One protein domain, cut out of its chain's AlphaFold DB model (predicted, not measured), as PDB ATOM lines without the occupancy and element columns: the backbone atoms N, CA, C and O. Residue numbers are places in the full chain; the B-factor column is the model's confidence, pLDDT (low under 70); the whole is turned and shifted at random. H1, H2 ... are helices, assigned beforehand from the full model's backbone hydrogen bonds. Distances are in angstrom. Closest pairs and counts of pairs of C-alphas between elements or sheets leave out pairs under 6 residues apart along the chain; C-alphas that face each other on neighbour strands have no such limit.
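Overview. This is residues 167 to 245 of the 280 residues of the protein "RagB/SusD family nutrient uptake outer membrane protein" of Bacteroidetes bacterium (UniProt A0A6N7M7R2). Three helices, H1, H2 and H3, stand side by side as a small bundle, with H1 running opposite ways to the other two. Two shorter helices are set off beyond H3: H4 runs back beside H3 without clearly touching it, and H5 turns off at a corner after H4. The printed part has 79 residues with five named helices, H1 to H5 in chain order, and no named strand; its class is all helix. It is compact, with a radius of gyration of the C-alphas of 12.1 A and spans of 29 by 26 by 20 A.

Along the chain. Find C-alpha 167 at (16.051, 25.534, 112.477); from there H1 runs 20.3 A to residue 180. H2, residues 184 to 197, covers 20.1 A, and H3, residues 210 to 220, covers 15.2 A. Look next for H4 at residues 227 to 233, 10.2 A, and H5 at residues 237 to 244, 10.4 A, ending at C-alpha 244, (13.250, 18.278, 86.534).

Arrangement. Start at H1, which forms a helical hairpin with H2: they touch, closest at the C-alphas of Ala 175 and Ala 187, 4.0 A, at a shallow tilt of 20 degrees. H1 also touches H3, closest at the C-alphas of Glu 176 and Ile 213, 6.7 A. H4 is close to H3 but not clearly touching, with C-alphas 218 and 227 closest at 7.8 A. H4 and H5 stand at a steep tilt of 47 degrees. H1 and H5 are apart. Every O i to N i+4 pair is within hydrogen-bond range in H1, H3, H4 and H5, and 9 of 10 in H2.

Size, cuts and confidence. The C-alphas farthest apart, of Arg 197 and Arg 242, are 31.6 A apart. The printed part has no cut. The link from H2 to H3, residues 198 to 209, is long. No printed residue is under 70 in pLDDT.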
ATOM      1  N   LEU A 167      16.647  24.197 112.555       95.88
ATOM      2  CA  LEU A 167      16.051  25.534 112.477       95.88
ATOM      3  C   LEU A 167      15.855  26.045 111.037       95.88
ATOM      4  O   LEU A 167      14.882  26.733 110.742       95.88
ATOM      5  N   ALA A 168      16.728  25.672 110.098       96.94
ATOM      6  CA  ALA A 168      16.555  26.063 108.698       96.94
ATOM      7  C   ALA A 168      15.239  25.537 108.092       96.94
ATOM      8  O   ALA A 168      14.592  26.236 107.315       96.94
ATOM      9  N   GLU A 169      14.783  24.337 108.476       96.38
ATOM     10  CA  GLU A 169      13.495  23.828 107.999       96.38
ATOM     11  C   GLU A 169      12.323  24.652 108.538       96.38
ATOM     12  O   GLU A 169      11.366  24.879 107.798       96.38
ATOM     13  N   THR A 170      12.388  25.114 109.790       97.38
ATOM     14  CA  THR A 170      11.292  25.881 110.394       97.38
ATOM     15  C   THR A 170      11.135  27.242 109.729       97.38
ATOM     16  O   THR A 170      10.005  27.642 109.472       97.38
ATOM     17  N   TYR A 171      12.235  27.911 109.356       98.50
ATOM     18  CA  TYR A 171      12.169  29.139 108.550       98.50
ATOM     19  C   TYR A 171      11.523  28.904 107.185       98.50
ATOM     20  O   TYR A 171      10.680  29.688 106.760       98.50
ATOM     21  N   LEU A 172      11.863  27.801 106.513       98.50
ATOM     22  CA  LEU A 172      11.303  27.492 105.197       98.50
ATOM     23  C   LEU A 172       9.831  27.051 105.266       98.50
ATOM     24  O   LEU A 172       9.086  27.301 104.327       98.50
ATOM     25  N   LEU A 173       9.396  26.410 106.356       98.25
ATOM     26  CA  LEU A 173       7.975  26.130 106.606       98.25
ATOM     27  C   LEU A 173       7.198  27.406 106.957       98.25
ATOM     28  O   LEU A 173       6.066  27.571 106.510       98.25
ATOM     29  N   LEU A 174       7.805  28.315 107.726       98.75
ATOM     30  CA  LEU A 174       7.218  29.616 108.043       98.75
ATOM     31  C   LEU A 174       7.039  30.463 106.778       98.75
ATOM     32  O   LEU A 174       5.949  30.982 106.557       98.75
ATOM     33  N   ALA A 175       8.062  30.533 105.924       98.81
ATOM     34  CA  ALA A 175       7.986  31.233 104.646       98.81
ATOM     35  C   ALA A 175       6.894  30.658 103.733       98.81
ATOM     36  O   ALA A 175       6.151  31.412 103.114       98.81
ATOM     37  N   GLU A 176       6.753  29.329 103.692       98.69
ATOM     38  CA  GLU A 176       5.674  28.662 102.955       98.69
ATOM     39  C   GLU A 176       4.294  29.102 103.460       98.69
ATOM     40  O   GLU A 176       3.444  29.507 102.670       98.69
ATOM     41  N   ALA A 177       4.084  29.094 104.778       98.81
ATOM     42  CA  ALA A 177       2.825  29.527 105.376       98.81
ATOM     43  C   ALA A 177       2.545  31.025 105.152       98.81
ATOM     44  O   ALA A 177       1.403  31.401 104.898       98.81
ATOM     45  N   GLN A 178       3.570  31.877 105.231       98.81
ATOM     46  CA  GLN A 178       3.460  33.317 104.979       98.81
ATOM     47  C   GLN A 178       3.109  33.605 103.515       98.81
ATOM     48  O   GLN A 178       2.190  34.380 103.257       98.81
ATOM     49  N   MET A 179       3.756  32.926 102.564       98.75
ATOM     50  CA  MET A 179       3.444  33.052 101.138       98.75
ATOM     51  C   MET A 179       1.984  32.672 100.849       98.75
ATOM     52  O   MET A 179       1.272  33.435 100.204       98.75
ATOM     53  N   LEU A 180       1.487  31.575 101.433       98.38
ATOM     54  CA  LEU A 180       0.080  31.166 101.301       98.38
ATOM     55  C   LEU A 180      -0.919  32.157 101.927       98.38
ATOM     56  O   LEU A 180      -2.095  32.148 101.573       98.38
ATOM     57  N   GLN A 181      -0.469  33.014 102.845       98.62
ATOM     58  CA  GLN A 181      -1.265  34.101 103.424       98.62
ATOM     59  C   GLN A 181      -1.164  35.411 102.621       98.62
ATOM     60  O   GLN A 181      -1.726  36.417 103.051       98.62
ATOM     61  N   GLY A 182      -0.425  35.434 101.507       98.44
ATOM     62  CA  GLY A 182      -0.130  36.654 100.747       98.44
ATOM     63  C   GLY A 182       0.896  37.577 101.416       98.44
ATOM     64  O   GLY A 182       1.027  38.732 101.026       98.44
ATOM     65  N   LYS A 183       1.628  37.090 102.427       98.69
ATOM     66  CA  LYS A 183       2.639  37.838 103.197       98.69
ATOM     67  C   LYS A 183       4.035  37.634 102.610       98.69
ATOM     68  O   LYS A 183       4.913  37.031 103.232       98.69
ATOM     69  N   THR A 184       4.220  38.050 101.360       98.25
ATOM     70  CA  THR A 184       5.449  37.779 100.596       98.25
ATOM     71  C   THR A 184       6.673  38.502 101.159       98.25
ATOM     72  O   THR A 184       7.762  37.932 101.162       98.25
ATOM     73  N   THR A 185       6.506  39.696 101.736       98.75
ATOM     74  CA  THR A 185       7.584  40.425 102.429       98.75
ATOM     75  C   THR A 185       8.130  39.634 103.619       98.75
ATOM     76  O   THR A 185       9.342  39.467 103.766       98.75
ATOM     77  N   GLU A 186       7.251  39.091 104.456       98.88
ATOM     78  CA  GLU A 186       7.629  38.289 105.617       98.88
ATOM     79  C   GLU A 186       8.185  36.921 105.212       98.88
ATOM     80  O   GLU A 186       9.132  36.428 105.835       98.88
ATOM     81  N   ALA A 187       7.646  36.330 104.144       98.81
ATOM     82  CA  ALA A 187       8.166  35.094 103.574       98.81
ATOM     83  C   ALA A 187       9.599  35.279 103.052       98.81
ATOM     84  O   ALA A 187      10.482  34.490 103.402       98.81
ATOM     85  N   ALA A 188       9.861  36.354 102.300       98.88
ATOM     86  CA  ALA A 188      11.200  36.719 101.843       98.88
ATOM     87  C   ALA A 188      12.157  36.916 103.021       98.88
ATOM     88  O   ALA A 188      13.249  36.349 103.024       98.88
ATOM     89  N   ALA A 189      11.737  37.643 104.063       98.88
ATOM     90  CA  ALA A 189      12.542  37.836 105.267       98.88
ATOM     91  C   ALA A 189      12.919  36.497 105.928       98.88
ATOM     92  O   ALA A 189      14.073  36.294 106.306       98.88
ATOM     93  N   SER A 190      11.974  35.555 106.004       98.81
ATOM     94  CA  SER A 190      12.187  34.228 106.597       98.81
ATOM     95  C   SER A 190      13.142  33.362 105.764       98.81
ATOM     96  O   SER A 190      14.025  32.709 106.321       98.81
ATOM     97  N   ILE A 191      13.025  33.387 104.431       98.81
ATOM     98  CA  ILE A 191      13.964  32.709 103.517       98.81
ATOM     99  C   ILE A 191      15.363  33.335 103.614       98.81
ATOM    100  O   ILE A 191      16.370  32.622 103.651       98.81
ATOM    101  N   ASN A 192      15.435  34.663 103.719       98.69
ATOM    102  CA  ASN A 192      16.689  35.406 103.760       98.69
ATOM    103  C   ASN A 192      17.524  35.129 105.013       98.69
ATOM    104  O   ASN A 192      18.742  35.264 104.946       98.69
ATOM    105  N   VAL A 193      16.936  34.625 106.106       98.12
ATOM    106  CA  VAL A 193      17.719  34.104 107.244       98.12
ATOM    107  C   VAL A 193      18.605  32.926 106.820       98.12
ATOM    108  O   VAL A 193      19.784  32.868 107.173       98.12
ATOM    109  N   VAL A 194      18.058  31.992 106.034       97.81
ATOM    110  CA  VAL A 194      18.802  30.825 105.532       97.81
ATOM    111  C   VAL A 194      19.805  31.250 104.460       97.81
ATOM    112  O   VAL A 194      20.960  30.819 104.493       97.81
ATOM    113  N   ARG A 195      19.389  32.130 103.541       98.31
ATOM    114  CA  ARG A 195      20.234  32.592 102.428       98.31
ATOM    115  C   ARG A 195      21.425  33.414 102.905       98.31
ATOM    116  O   ARG A 195      22.540  33.130 102.481       98.31
ATOM    117  N   ALA A 196      21.225  34.321 103.865       97.50
ATOM    118  CA  ALA A 196      22.304  35.103 104.463       97.50
ATOM    119  C   ALA A 196      23.355  34.211 105.140       97.50
ATOM    120  O   ALA A 196      24.549  34.413 104.937       97.50
ATOM    121  N   ARG A 197      22.936  33.168 105.879       96.62
ATOM    122  CA  ARG A 197      23.876  32.191 106.461       96.62
ATOM    123  C   ARG A 197      24.729  31.526 105.389       96.62
ATOM    124  O   ARG A 197      25.918  31.304 105.591       96.62
ATOM    125  N   SER A 198      24.108  31.183 104.269       97.00
ATOM    126  CA  SER A 198      24.754  30.506 103.152       97.00
ATOM    127  C   SER A 198      25.467  31.454 102.181       97.00
ATOM    128  O   SER A 198      25.970  30.988 101.165       97.00
ATOM    129  N   ASN A 199      25.540  32.755 102.486       97.06
ATOM    130  CA  ASN A 199      26.113  33.784 101.616       97.06
ATOM    131  C   ASN A 199      25.452  33.861 100.221       97.06
ATOM    132  O   ASN A 199      26.073  34.305  99.264       97.06
ATOM    133  N   ALA A 200      24.196  33.422 100.092       98.25
ATOM    134  CA  ALA A 200      23.407  33.570  98.871       98.25
ATOM    135  C   ALA A 200      22.714  34.943  98.847       98.25
ATOM    136  O   ALA A 200      22.398  35.502  99.901       98.25
ATOM    137  N   SER A 201      22.446  35.481  97.654       98.38
ATOM    138  CA  SER A 201      21.811  36.799  97.498       98.38
ATOM    139  C   SER A 201      20.426  36.822  98.151       98.38
ATOM    140  O   SER A 201      19.722  35.820  98.086       98.38
ATOM    141  N   PRO A 202      19.966  37.907  98.781       98.50
ATOM    142  CA  PRO A 202      18.609  37.935  99.318       98.50
ATOM    143  C   PRO A 202      17.561  37.795  98.198       98.50
ATOM    144  O   PRO A 202      17.757  38.304  97.099       98.50
ATOM    145  N   VAL A 203      16.449  37.112  98.480       98.56
ATOM    146  CA  VAL A 203      15.267  37.073  97.604       98.56
ATOM    147  C   VAL A 203      14.420  38.326  97.803       98.56
ATOM    148  O   VAL A 203      14.262  38.773  98.947       98.56
ATOM    149  N   ALA A 204      13.873  38.876  96.719       98.56
ATOM    150  CA  ALA A 204      12.885  39.945  96.793       98.56
ATOM    151  C   ALA A 204      11.487  39.372  97.098       98.56
ATOM    152  O   ALA A 204      11.196  38.243  96.709       98.56
ATOM    153  N   PRO A 205      10.595  40.125  97.768       98.56
ATOM    154  CA  PRO A 205       9.226  39.680  98.039       98.56
ATOM    155  C   PRO A 205       8.473  39.191  96.794       98.56
ATOM    156  O   PRO A 205       7.793  38.172  96.860       98.56
ATOM    157  N   ASP A 206       8.644  39.874  95.661       98.31
ATOM    158  CA  ASP A 206       7.929  39.570  94.415       98.31
ATOM    159  C   ASP A 206       8.392  38.264  93.748       98.31
ATOM    160  O   ASP A 206       7.648  37.682  92.964       98.31
ATOM    161  N   ASP A 207       9.580  37.766  94.104       98.19
ATOM    162  CA  ASP A 207      10.115  36.491  93.613       98.19
ATOM    163  C   ASP A 207       9.686  35.297  94.490       98.19
ATOM    164  O   ASP A 207      10.038  34.147  94.211       98.19
ATOM    165  N   VAL A 208       8.969  35.540  95.596       98.62
ATOM    166  CA  VAL A 208       8.565  34.471  96.513       98.62
ATOM    167  C   VAL A 208       7.315  33.768  96.008       98.62
ATOM    168  O   VAL A 208       6.187  34.207  96.230       98.62
ATOM    169  N   ASP A 209       7.523  32.585  95.442       98.44
ATOM    170  CA  ASP A 209       6.467  31.634  95.126       98.44
ATOM    171  C   ASP A 209       6.767  30.224  95.672       98.44
ATOM    172  O   ASP A 209       7.763  29.968  96.366       98.44
ATOM    173  N   MET A 210       5.864  29.276  95.396       98.44
ATOM    174  CA  MET A 210       6.037  27.887  95.827       98.44
ATOM    175  C   MET A 210       7.282  27.252  95.198       98.44
ATOM    176  O   MET A 210       7.954  26.458  95.858       98.44
ATOM    177  N   ASP A 211       7.619  27.583  93.952       98.12
ATOM    178  CA  ASP A 211       8.763  26.986  93.275       98.12
ATOM    179  C   ASP A 211      10.087  27.478  93.866       98.12
ATOM    180  O   ASP A 211      10.967  26.659  94.151       98.12
ATOM    181  N   TYR A 212      10.177  28.766  94.189       98.50
ATOM    182  CA  TYR A 212      11.307  29.357  94.888       98.50
ATOM    183  C   TYR A 212      11.543  28.687  96.247       98.50
ATOM    184  O   TYR A 212      12.647  28.217  96.544       98.50
ATOM    185  N   ILE A 213      10.491  28.569  97.067       98.62
ATOM    186  CA  ILE A 213      10.570  27.934  98.392       98.62
ATOM    187  C   ILE A 213      10.986  26.472  98.259       98.62
ATOM    188  O   ILE A 213      11.821  25.969  99.019       98.62
ATOM    189  N   LEU A 214      10.417  25.757  97.293       98.44
ATOM    190  CA  LEU A 214      10.730  24.359  97.063       98.44
ATOM    191  C   LEU A 214      12.168  24.163  96.563       98.44
ATOM    192  O   LEU A 214      12.762  23.145  96.934       98.44
ATOM    193  N   ASP A 215      12.728  25.076  95.777       98.25
ATOM    194  CA  ASP A 215      14.123  25.028  95.325       98.25
ATOM    195  C   ASP A 215      15.095  25.382  96.450       98.25
ATOM    196  O   ASP A 215      16.079  24.669  96.662       98.25
ATOM    197  N   GLU A 216      14.771  26.383  97.268       98.62
ATOM    198  CA  GLU A 216      15.557  26.725  98.455       98.62
ATOM    199  C   GLU A 216      15.573  25.566  99.464       98.62
ATOM    200  O   GLU A 216      16.626  25.200  99.990       98.62
ATOM    201  N   ARG A 217      14.432  24.886  99.655       98.12
ATOM    202  CA  ARG A 217      14.356  23.637 100.436       98.12
ATOM    203  C   ARG A 217      15.220  22.529  99.843       98.12
ATOM    204  O   ARG A 217      15.782  21.744 100.606       98.12
ATOM    205  N   ALA A 218      15.320  22.421  98.518       97.19
ATOM    206  CA  ALA A 218      16.159  21.409  97.880       97.19
ATOM    207  C   ALA A 218      17.653  21.697  98.086       97.19
ATOM    208  O   ALA A 218      18.406  20.771  98.391       97.19
ATOM    209  N   ARG A 219      18.072  22.965  97.978       97.81
ATOM    210  CA  ARG A 219      19.445  23.400  98.271       97.81
ATOM    211  C   ARG A 219      19.823  23.182  99.733       97.81
ATOM    212  O   ARG A 219      20.911  22.689 100.023       97.81
ATOM    213  N   GLU A 220      18.916  23.517 100.648       97.62
ATOM    214  CA  GLU A 220      19.182  23.513 102.086       97.62
ATOM    215  C   GLU A 220      19.093  22.122 102.725       97.62
ATOM    216  O   GLU A 220      19.955  21.758 103.525       97.62
ATOM    217  N   LEU A 221      18.066  21.334 102.384       96.50
ATOM    218  CA  LEU A 221      17.669  20.126 103.122       96.50
ATOM    219  C   LEU A 221      17.939  18.825 102.348       96.50
ATOM    220  O   LEU A 221      17.304  17.801 102.628       96.50
ATOM    221  N   LEU A 222      18.857  18.840 101.369       94.50
ATOM    222  CA  LEU A 222      19.202  17.645 100.590       94.50
ATOM    223  C   LEU A 222      19.542  16.470 101.521       94.50
ATOM    224  O   LEU A 222      20.474  16.544 102.321       94.50
ATOM    225  N   GLY A 223      18.762  15.393 101.401       90.25
ATOM    226  CA  GLY A 223      18.919  14.156 102.166       90.25
ATOM    227  C   GLY A 223      18.551  14.236 103.657       90.25
ATOM    228  O   GLY A 223      18.623  13.218 104.336       90.25
ATOM    229  N   GLU A 224      18.101  15.387 104.164       91.44
ATOM    230  CA  GLU A 224      17.659  15.557 105.562       91.44
ATOM    231  C   GLU A 224      16.150  15.321 105.743       91.44
ATOM    232  O   GLU A 224      15.674  15.088 106.860       91.44
ATOM    233  N   LYS A 225      15.375  15.416 104.655       90.19
ATOM    234  CA  LYS A 225      13.914  15.271 104.644       90.19
ATOM    235  C   LYS A 225      13.449  14.482 103.428       90.19
ATOM    236  O   LYS A 225      14.062  14.508 102.361       90.19
ATOM    237  N   HIS A 226      12.309  13.810 103.565       90.25
ATOM    238  CA  HIS A 226      11.687  13.099 102.454       90.25
ATOM    239  C   HIS A 226      11.042  14.092 101.482       90.25
ATOM    240  O   HIS A 226       9.881  14.479 101.628       90.25
ATOM    241  N   ARG A 227      11.805  14.485 100.455       93.56
ATOM    242  CA  ARG A 227      11.370  15.429  99.415       93.56
ATOM    243  C   ARG A 227      10.031  15.039  98.789       93.56
ATOM    244  O   ARG A 227       9.190  15.908  98.590       93.56
ATOM    245  N   ARG A 228       9.798  13.741  98.562       94.75
ATOM    246  CA  ARG A 228       8.527  13.218  98.040       94.75
ATOM    247  C   ARG A 228       7.322  13.686  98.855       94.75
ATOM    248  O   ARG A 228       6.367  14.158  98.257       94.75
ATOM    249  N   PHE A 229       7.365  13.601 100.186       95.69
ATOM    250  CA  PHE A 229       6.231  14.014 101.020       95.69
ATOM    251  C   PHE A 229       5.967  15.514 100.922       95.69
ATOM    252  O   PHE A 229       4.815  15.922 100.839       95.69
ATOM    253  N   THR A 230       7.027  16.330 100.848       97.19
ATOM    254  CA  THR A 230       6.894  17.775 100.591       97.19
ATOM    255  C   THR A 230       6.225  18.042  99.238       97.19
ATOM    256  O   THR A 230       5.309  18.852  99.154       97.19
ATOM    257  N   LEU A 231       6.643  17.348  98.179       97.75
ATOM    258  CA  LEU A 231       6.072  17.542  96.843       97.75
ATOM    259  C   LEU A 231       4.625  17.040  96.736       97.75
ATOM    260  O   LEU A 231       3.813  17.645  96.047       97.75
ATOM    261  N   VAL A 232       4.285  15.951  97.431       97.88
ATOM    262  CA  VAL A 232       2.908  15.436  97.482       97.88
ATOM    263  C   VAL A 232       1.996  16.417  98.219       97.88
ATOM    264  O   VAL A 232       0.965  16.791  97.671       97.88
ATOM    265  N   ARG A 233       2.379  16.892  99.417       97.38
ATOM    266  CA  ARG A 233       1.527  17.805 100.208       97.38
ATOM    267  C   ARG A 233       1.334  19.182  99.566       97.38
ATOM    268  O   ARG A 233       0.360  19.850  99.870       97.38
ATOM    269  N   THR A 234       2.261  19.603  98.706       97.69
ATOM    270  CA  THR A 234       2.167  20.869  97.954       97.69
ATOM    271  C   THR A 234       1.512  20.694  96.583       97.69
ATOM    272  O   THR A 234       1.355  21.670  95.863       97.69
ATOM    273  N   GLY A 235       1.152  19.466  96.186       97.69
ATOM    274  CA  GLY A 235       0.570  19.186  94.870       97.69
ATOM    275  C   GLY A 235       1.550  19.305  93.693       97.69
ATOM    276  O   GLY A 235       1.135  19.232  92.543       97.69
ATOM    277  N   THR A 236       2.854  19.446  93.949       98.12
ATOM    278  CA  THR A 236       3.873  19.754  92.924       98.12
ATOM    279  C   THR A 236       4.650  18.535  92.420       98.12
ATOM    280  O   THR A 236       5.516  18.663  91.556       98.12
ATOM    281  N   LEU A 237       4.374  17.330  92.939       98.12
ATOM    282  CA  LEU A 237       5.129  16.117  92.599       98.12
ATOM    283  C   LEU A 237       5.170  15.830  91.094       98.12
ATOM    284  O   LEU A 237       6.253  15.589  90.562       98.12
ATOM    285  N   LEU A 238       4.010  15.789  90.434       98.19
ATOM    286  CA  LEU A 238       3.922  15.379  89.031       98.19
ATOM    287  C   LEU A 238       4.641  16.381  88.124       98.19
ATOM    288  O   LEU A 238       5.473  15.960  87.322       98.19
ATOM    289  N   ASP A 239       4.377  17.680  88.307       97.94
ATOM    290  CA  ASP A 239       5.063  18.760  87.585       97.94
ATOM    291  C   ASP A 239       6.580  18.646  87.742       97.94
ATOM    292  O   ASP A 239       7.310  18.462  86.768       97.94
ATOM    293  N   ARG A 240       7.065  18.658  88.988       97.62
ATOM    294  CA  ARG A 240       8.504  18.700  89.251       97.62
ATOM    295  C   ARG A 240       9.224  17.448  88.781       97.62
ATOM    296  O   ARG A 240      10.352  17.552  88.311       97.62
ATOM    297  N   VAL A 241       8.610  16.266  88.864       97.31
ATOM    298  CA  VAL A 241       9.217  15.054  88.292       97.31
ATOM    299  C   VAL A 241       9.280  15.145  86.769       97.31
ATOM    300  O   VAL A 241      10.338  14.868  86.207       97.31
ATOM    301  N   ARG A 242       8.194  15.556  86.103       97.69
ATOM    302  CA  ARG A 242       8.146  15.675  84.637       97.69
ATOM    303  C   ARG A 242       9.143  16.709  84.108       97.69
ATOM    304  O   ARG A 242       9.813  16.451  83.112       97.69
ATOM    305  N   ARG A 243       9.275  17.841  84.801       96.81
ATOM    306  CA  ARG A 243      10.135  18.967  84.412       96.81
ATOM    307  C   ARG A 243      11.606  18.764  84.767       96.81
ATOM    308  O   ARG A 243      12.472  19.098  83.968       96.81
ATOM    309  N   LEU A 244      11.901  18.229  85.954       96.12
ATOM    310  CA  LEU A 244      13.250  18.278  86.534       96.12
ATOM    311  C   LEU A 244      13.948  16.915  86.638       96.12
ATOM    312  O   LEU A 244      15.149  16.870  86.903       96.12
ATOM    313  N   ASN A 245      13.236  15.794  86.466       95.44
ATOM    314  CA  ASN A 245      13.820  14.458  86.602       95.44
ATOM    315  C   ASN A 245      13.831  13.695  85.262       95.44
ATOM    316  O   ASN A 245      12.880  12.968  84.963       95.44
TER     317      ASN A 245